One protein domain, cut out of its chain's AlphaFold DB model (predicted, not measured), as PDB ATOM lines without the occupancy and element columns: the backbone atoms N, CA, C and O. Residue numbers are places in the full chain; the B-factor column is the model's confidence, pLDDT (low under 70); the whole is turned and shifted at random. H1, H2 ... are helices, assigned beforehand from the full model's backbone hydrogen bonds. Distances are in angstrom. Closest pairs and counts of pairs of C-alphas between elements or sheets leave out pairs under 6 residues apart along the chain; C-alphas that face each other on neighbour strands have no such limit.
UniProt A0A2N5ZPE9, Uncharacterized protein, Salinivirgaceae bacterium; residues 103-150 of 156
ATOM      1  N   PHE A 103     -10.751 -35.916 -14.335       86.19
ATOM      2  CA  PHE A 103     -10.569 -37.338 -14.612       86.19
ATOM      3  C   PHE A 103     -10.914 -38.179 -13.386       86.19
ATOM      4  O   PHE A 103     -11.726 -39.094 -13.474       86.19
ATOM      5  N   GLN A 104     -10.351 -37.819 -12.230       83.62
ATOM      6  CA  GLN A 104     -10.654 -38.483 -10.960       83.62
ATOM      7  C   GLN A 104     -12.136 -38.379 -10.596       83.62
ATOM      8  O   GLN A 104     -12.717 -39.345 -10.112       83.62
ATOM      9  N   LEU A 105     -12.751 -37.224 -10.852       81.62
ATOM     10  CA  LEU A 105     -14.177 -37.023 -10.605       81.62
ATOM     11  C   LEU A 105     -15.039 -37.892 -11.533       81.62
ATOM     12  O   LEU A 105     -16.039 -38.448 -11.088       81.62
ATOM     13  N   THR A 106     -14.638 -38.065 -12.794       85.25
ATOM     14  CA  THR A 106     -15.349 -38.927 -13.743       85.25
ATOM     15  C   THR A 106     -15.240 -40.404 -13.378       85.25
ATOM     16  O   THR A 106     -16.266 -41.066 -13.269       85.25
ATOM     17  N   VAL A 107     -14.034 -40.923 -13.119       83.44
ATOM     18  CA  VAL A 107     -13.846 -42.361 -12.824       83.44
ATOM     19  C   VAL A 107     -14.441 -42.786 -11.480       83.44
ATOM     20  O   VAL A 107     -14.799 -43.944 -11.303       83.44
ATOM     21  N   LYS A 108     -14.589 -41.851 -10.533       81.56
ATOM     22  CA  LYS A 108     -15.299 -42.083  -9.265       81.56
ATOM     23  C   LYS A 108     -16.823 -41.993  -9.391       81.56
ATOM     24  O   LYS A 108     -17.519 -42.211  -8.402       81.56
ATOM     25  N   GLY A 109     -17.339 -41.627 -10.566       77.94
ATOM     26  CA  GLY A 109     -18.767 -41.399 -10.793       77.94
ATOM     27  C   GLY A 109     -19.303 -40.103 -10.175       77.94
ATOM     28  O   GLY A 109     -20.516 -39.921 -10.106       77.94
ATOM     29  N   GLU A 110     -18.431 -39.192  -9.730       79.88
ATOM     30  CA  GLU A 110     -18.828 -37.900  -9.153       79.88
ATOM     31  C   GLU A 110     -19.318 -36.920 -10.232       79.88
ATOM     32  O   GLU A 110     -20.177 -36.080  -9.962       79.88
ATOM     33  N   ILE A 111     -18.797 -37.029 -11.460       81.44
ATOM     34  CA  ILE A 111     -19.287 -36.289 -12.629       81.44
ATOM     35  C   ILE A 111     -19.477 -37.266 -13.802       81.44
ATOM     36  O   ILE A 111     -18.501 -37.869 -14.246       81.44
ATOM     37  N   PRO A 112     -20.693 -37.413 -14.357       85.56
ATOM     38  CA  PRO A 112     -20.931 -38.322 -15.473       85.56
ATOM     39  C   PRO A 112     -20.272 -37.820 -16.764       85.56
ATOM     40  O   PRO A 112     -20.345 -36.636 -17.093       85.56
ATOM     41  N   PHE A 113     -19.690 -38.733 -17.544       87.50
ATOM     42  CA  PHE A 113     -19.214 -38.418 -18.891       87.50
ATOM     43  C   PHE A 113     -20.385 -38.430 -19.889       87.50
ATOM     44  O   PHE A 113     -20.880 -39.502 -20.250       87.50
ATOM     45  N   ASN A 114     -20.846 -37.240 -20.290       87.69
ATOM     46  CA  ASN A 114     -21.926 -36.979 -21.252       87.69
ATOM     47  C   ASN A 114     -21.678 -35.654 -22.006       87.69
ATOM     48  O   ASN A 114     -20.680 -34.986 -21.745       87.69
ATOM     49  N   GLU A 115     -22.594 -35.251 -22.893       86.00
ATOM     50  CA  GLU A 115     -22.481 -34.034 -23.727       86.00
ATOM     51  C   GLU A 115     -22.257 -32.730 -22.938       86.00
ATOM     52  O   GLU A 115     -21.689 -31.776 -23.466       86.00
ATOM     53  N   TYR A 116     -22.646 -32.696 -21.660       83.81
ATOM     54  CA  TYR A 116     -22.484 -31.546 -20.765       83.81
ATOM     55  C   TYR A 116     -21.187 -31.599 -19.943       83.81
ATOM     56  O   TYR A 116     -20.919 -30.700 -19.141       83.81
ATOM     57  N   HIS A 117     -20.372 -32.646 -20.098       83.69
ATOM     58  CA  HIS A 117     -19.131 -32.794 -19.353       83.69
ATOM     59  C   HIS A 117     -18.114 -31.716 -19.779       83.69
ATOM     60  O   HIS A 117     -17.862 -31.561 -20.977       83.69
ATOM     61  N   PRO A 118     -17.425 -31.024 -18.847       87.69
ATOM     62  CA  PRO A 118     -16.450 -29.973 -19.184       87.69
ATOM     63  C   PRO A 118     -15.305 -30.435 -20.094       87.69
ATOM     64  O   PRO A 118     -14.627 -29.627 -20.724       87.69
ATOM     65  N   LYS A 119     -15.071 -31.751 -20.134       90.94
ATOM     66  CA  LYS A 119     -14.072 -32.421 -20.973       90.94
ATOM     67  C   LYS A 119     -14.677 -33.298 -22.071       90.94
ATOM     68  O   LYS A 119     -13.972 -34.124 -22.629       90.94
ATOM     69  N   PHE A 120     -15.962 -33.148 -22.389       89.19
ATOM     70  CA  PHE A 120     -16.625 -33.979 -23.400       89.19
ATOM     71  C   PHE A 120     -15.971 -33.864 -24.784       89.19
ATOM     72  O   PHE A 120     -15.762 -34.865 -25.469       89.19
ATOM     73  N   ALA A 121     -15.596 -32.646 -25.181       86.62
ATOM     74  CA  ALA A 121     -14.939 -32.371 -26.459       86.62
ATOM     75  C   ALA A 121     -13.428 -32.688 -26.467       86.62
ATOM     76  O   ALA A 121     -12.809 -32.650 -27.524       86.62
ATOM     77  N   ASP A 122     -12.828 -33.002 -25.316       91.06
ATOM     78  CA  ASP A 122     -11.387 -33.237 -25.175       91.06
ATOM     79  C   ASP A 122     -11.058 -34.698 -25.527       91.06
ATOM     80  O   ASP A 122     -11.300 -35.612 -24.739       91.06
ATOM     81  N   GLU A 123     -10.538 -34.938 -26.733       90.44
ATOM     82  CA  GLU A 123     -10.223 -36.288 -27.230       90.44
ATOM     83  C   GLU A 123      -9.160 -36.998 -26.387       90.44
ATOM     84  O   GLU A 123      -9.279 -38.195 -26.132       90.44
ATOM     85  N   ASN A 124      -8.177 -36.259 -25.864       88.38
ATOM     86  CA  ASN A 124      -7.158 -36.825 -24.979       88.38
ATOM     87  C   ASN A 124      -7.775 -37.294 -23.659       88.38
ATOM     88  O   ASN A 124      -7.373 -38.314 -23.101       88.38
ATOM     89  N   PHE A 125      -8.767 -36.556 -23.152       92.94
ATOM     90  CA  PHE A 125      -9.520 -36.969 -21.973       92.94
ATOM     91  C   PHE A 125     -10.336 -38.237 -22.243       92.94
ATOM     92  O   PHE A 125     -10.341 -39.137 -21.408       92.94
ATOM     93  N   VAL A 126     -10.992 -38.317 -23.405       92.44
ATOM     94  CA  VAL A 126     -11.768 -39.497 -23.818       92.44
ATOM     95  C   VAL A 126     -10.870 -40.722 -23.933       92.44
ATOM     96  O   VAL A 126     -11.198 -41.755 -23.358       92.44
ATOM     97  N   GLN A 127      -9.725 -40.600 -24.608       90.81
ATOM     98  CA  GLN A 127      -8.783 -41.707 -24.762       90.81
ATOM     99  C   GLN A 127      -8.274 -42.184 -23.403       90.81
ATOM    100  O   GLN A 127      -8.335 -43.369 -23.101       90.81
ATOM    101  N   LYS A 128      -7.885 -41.251 -22.528       91.50
ATOM    102  CA  LYS A 128      -7.452 -41.575 -21.165       91.50
ATOM    103  C   LYS A 128      -8.545 -42.281 -20.350       91.50
ATOM    104  O   LYS A 128      -8.234 -43.119 -19.507       91.50
ATOM    105  N   LEU A 129      -9.812 -41.920 -20.560       91.31
ATOM    106  CA  LEU A 129     -10.958 -42.544 -19.898       91.31
ATOM    107  C   LEU A 129     -11.211 -43.961 -20.429       91.31
ATOM    108  O   LEU A 129     -11.434 -44.868 -19.635       91.31
ATOM    109  N   LEU A 130     -11.106 -44.162 -21.745       89.44
ATOM    110  CA  LEU A 130     -11.171 -45.486 -22.366       89.44
ATOM    111  C   LEU A 130     -10.032 -46.384 -21.878       89.44
ATOM    112  O   LEU A 130     -10.300 -47.487 -21.418       89.44
ATOM    113  N   ASP A 131      -8.788 -45.900 -21.885       87.75
ATOM    114  CA  ASP A 131      -7.625 -46.662 -21.415       87.75
ATOM    115  C   ASP A 131      -7.797 -47.105 -19.953       87.75
ATOM    116  O   ASP A 131      -7.423 -48.214 -19.577       87.75
ATOM    117  N   PHE A 132      -8.386 -46.253 -19.110       90.31
ATOM    118  CA  PHE A 132      -8.684 -46.596 -17.722       90.31
ATOM    119  C   PHE A 132      -9.680 -47.754 -17.603       90.31
ATOM    120  O   PHE A 132      -9.396 -48.712 -16.890       90.31
ATOM    121  N   TYR A 133     -10.811 -47.689 -18.310       84.31
ATOM    122  CA  TYR A 133     -11.825 -48.745 -18.261       84.31
ATOM    123  C   TYR A 133     -11.370 -50.032 -18.963       84.31
ATOM    124  O   TYR A 133     -11.682 -51.114 -18.480       84.31
ATOM    125  N   ILE A 134     -10.547 -49.942 -20.014       85.50
ATOM    126  CA  ILE A 134      -9.885 -51.099 -20.642       85.50
ATOM    127  C   ILE A 134      -8.987 -51.817 -19.631       85.50
ATOM    128  O   ILE A 134      -9.063 -53.034 -19.501       85.50
ATOM    129  N   ASN A 135      -8.171 -51.074 -18.876       85.12
ATOM    130  CA  ASN A 135      -7.298 -51.656 -17.851       85.12
ATOM    131  C   ASN A 135      -8.072 -52.283 -16.678       85.12
ATOM    132  O   ASN A 135      -7.519 -53.110 -15.958       85.12
ATOM    133  N   LEU A 136      -9.327 -51.875 -16.468       82.94
ATOM    134  CA  LEU A 136     -10.241 -52.474 -15.494       82.94
ATOM    135  C   LEU A 136     -11.111 -53.592 -16.082       82.94
ATOM    136  O   LEU A 136     -11.904 -54.169 -15.345       82.94
ATOM    137  N   GLU A 137     -10.980 -53.881 -17.380       84.56
ATOM    138  CA  GLU A 137     -11.834 -54.814 -18.127       84.56
ATOM    139  C   GLU A 137     -13.335 -54.442 -18.095       84.56
ATOM    140  O   GLU A 137     -14.212 -55.285 -18.287       84.56
ATOM    141  N   ASP A 138     -13.650 -53.157 -17.897       83.00
ATOM    142  CA  ASP A 138     -15.014 -52.615 -17.881       83.00
ATOM    143  C   ASP A 138     -15.449 -52.206 -19.300       83.00
ATOM    144  O   ASP A 138     -15.461 -51.035 -19.705       83.00
ATOM    145  N   TYR A 139     -15.749 -53.220 -20.113       86.69
ATOM    146  CA  TYR A 139     -16.114 -53.038 -21.520       86.69
ATOM    147  C   TYR A 139     -17.505 -52.407 -21.715       86.69
ATOM    148  O   TYR A 139     -17.771 -51.841 -22.780       86.69
ATOM    149  N   GLU A 140     -18.380 -52.465 -20.704       85.12
ATOM    150  CA  GLU A 140     -19.698 -51.818 -20.740       85.12
ATOM    151  C   GLU A 140     -19.549 -50.292 -20.756       85.12
ATOM    152  O   GLU A 140     -20.119 -49.619 -21.623       85.12
ATOM    153  N   GLU A 141     -18.699 -49.747 -19.881       85.88
ATOM    154  CA  GLU A 141     -18.398 -48.315 -19.866       85.88
ATOM    155  C   GLU A 141     -17.647 -47.866 -21.127       85.88
ATOM    156  O   GLU A 141     -17.954 -46.806 -21.685       85.88
ATOM    157  N   CYS A 142     -16.733 -48.690 -21.652       86.88
ATOM    158  CA  CYS A 142     -16.061 -48.412 -22.926       86.88
ATOM    159  C   CYS A 142     -17.064 -48.260 -24.079       86.88
ATOM    160  O   CYS A 142     -17.017 -47.282 -24.831       86.88
ATOM    161  N   SER A 143     -18.004 -49.203 -24.190       86.69
ATOM    162  CA  SER A 143     -19.065 -49.184 -25.201       86.69
ATOM    163  C   SER A 143     -19.946 -47.938 -25.061       86.69
ATOM    164  O   SER A 143     -20.194 -47.232 -26.043       86.69
ATOM    165  N   ARG A 144     -20.343 -47.589 -23.829       91.50
ATOM    166  CA  ARG A 144     -21.135 -46.385 -23.538       91.50
ATOM    167  C   ARG A 144     -20.421 -45.102 -23.976       91.50
ATOM    168  O   ARG A 144     -21.034 -44.237 -24.602       91.50
ATOM    169  N   ILE A 145     -19.129 -44.967 -23.671       89.56
ATOM    170  CA  ILE A 145     -18.321 -43.791 -24.036       89.56
ATOM    171  C   ILE A 145     -18.188 -43.667 -25.561       89.56
ATOM    172  O   ILE A 145     -18.350 -42.570 -26.103       89.56
ATOM    173  N   GLN A 146     -17.943 -44.778 -26.261       89.19
ATOM    174  CA  GLN A 146     -17.839 -44.803 -27.724       89.19
ATOM    175  C   GLN A 146     -19.157 -44.406 -28.402       89.19
ATOM    176  O   GLN A 146     -19.152 -43.583 -29.321       89.19
ATOM    177  N   GLN A 147     -20.290 -44.918 -27.907       89.25
ATOM    178  CA  GLN A 147     -21.622 -44.550 -28.401       89.25
ATOM    179  C   GLN A 147     -21.898 -43.053 -28.227       89.25
ATOM    180  O   GLN A 147     -22.344 -42.398 -29.169       89.25
ATOM    181  N   LEU A 148     -21.566 -42.489 -27.061       86.88
ATOM    182  CA  LEU A 148     -21.741 -41.061 -26.781       86.88
ATOM    183  C   LEU A 148     -20.888 -40.159 -27.677       86.88
ATOM    184  O   LEU A 148     -21.309 -39.059 -28.018       86.88
ATOM    185  N   LYS A 149     -19.693 -40.606 -28.075       85.94
ATOM    186  CA  LYS A 149     -18.820 -39.848 -28.986       85.94
ATOM    187  C   LYS A 149     -19.163 -40.059 -30.460       85.94
ATOM    188  O   LYS A 149     -18.482 -39.500 -31.316       85.94
ATOM    189  N   GLY A 150     -20.190 -40.854 -30.767       77.50
ATOM    190  CA  GLY A 150     -20.540 -41.202 -32.142       77.50
ATOM    191  C   GLY A 150     -19.444 -42.004 -32.850       77.50
ATOM    192  O   GLY A 150     -19.409 -42.038 -34.081       77.50
TER     193      GLY A 150
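AT A GLANCE: This is residues 103 to 150 of the 156 residues of an uncharacterized protein of Salinivirgaceae bacterium (UniProt A0A2N5ZPE9). Two helices, H2 and H3, lie side by side as a helical hairpin, and a short helix, H1, sits near H2 at one side of it. A long stretch without a named element, residues 108 to 122, leads from H1 round past the open end of the hairpin to the start of H2. The printed part has 48 residues with three named helices in the order H1, H2, H3, no named strand, and the class all helix. It is compact and rounded, with a radius of gyration of the C-alphas of 9.7 A and spans of 25 by 23 by 16 A.

HOW THE PARTS SIT: Start with the longest helix, H2, residues 123 to 135. It touches H3, residues 139 to 148, and the closest C-alphas, those of Leu 130 and Cys 142, are 5.7 A apart. The two run opposite ways at a shallow tilt of 19 degrees, a helical hairpin. H1, residues 103 to 107, and H2 only just touch, with 3 pairs of C-alphas within 8 A, and H2 does so with residues 125 to 129 alone. Their closest C-alphas are those of Phe 103 and Leu 129, 7.4 A apart. H1 and H3 are apart. In the backbones of H1, H2 and H3, every O i to N i+4 pair is within hydrogen-bond range.

IN THESE COORDINATES: Find C-alpha 123 at (-10.223, -36.288, -27.230); from there H2 runs 18.2 A to C-alpha 135. H3 runs 14.2 A from C-alpha 139 to C-alpha 148 at (-21.741, -41.061, -26.781). Look back to C-alpha 103 at (-10.569, -37.338, -14.612), where H1 begins; it spans 6.3 A to C-alpha 107.

THE WHOLE: The two C-alphas farthest apart, those of Tyr 116 and Glu 137, are 25.7 A apart. The link from H1 to H2 is long, 15 residues, and the link from H2 to H3 is tight, 3 residues. The printed part has no cut. The mean pLDDT of the printed part is 86.5, and no printed residue is under 70.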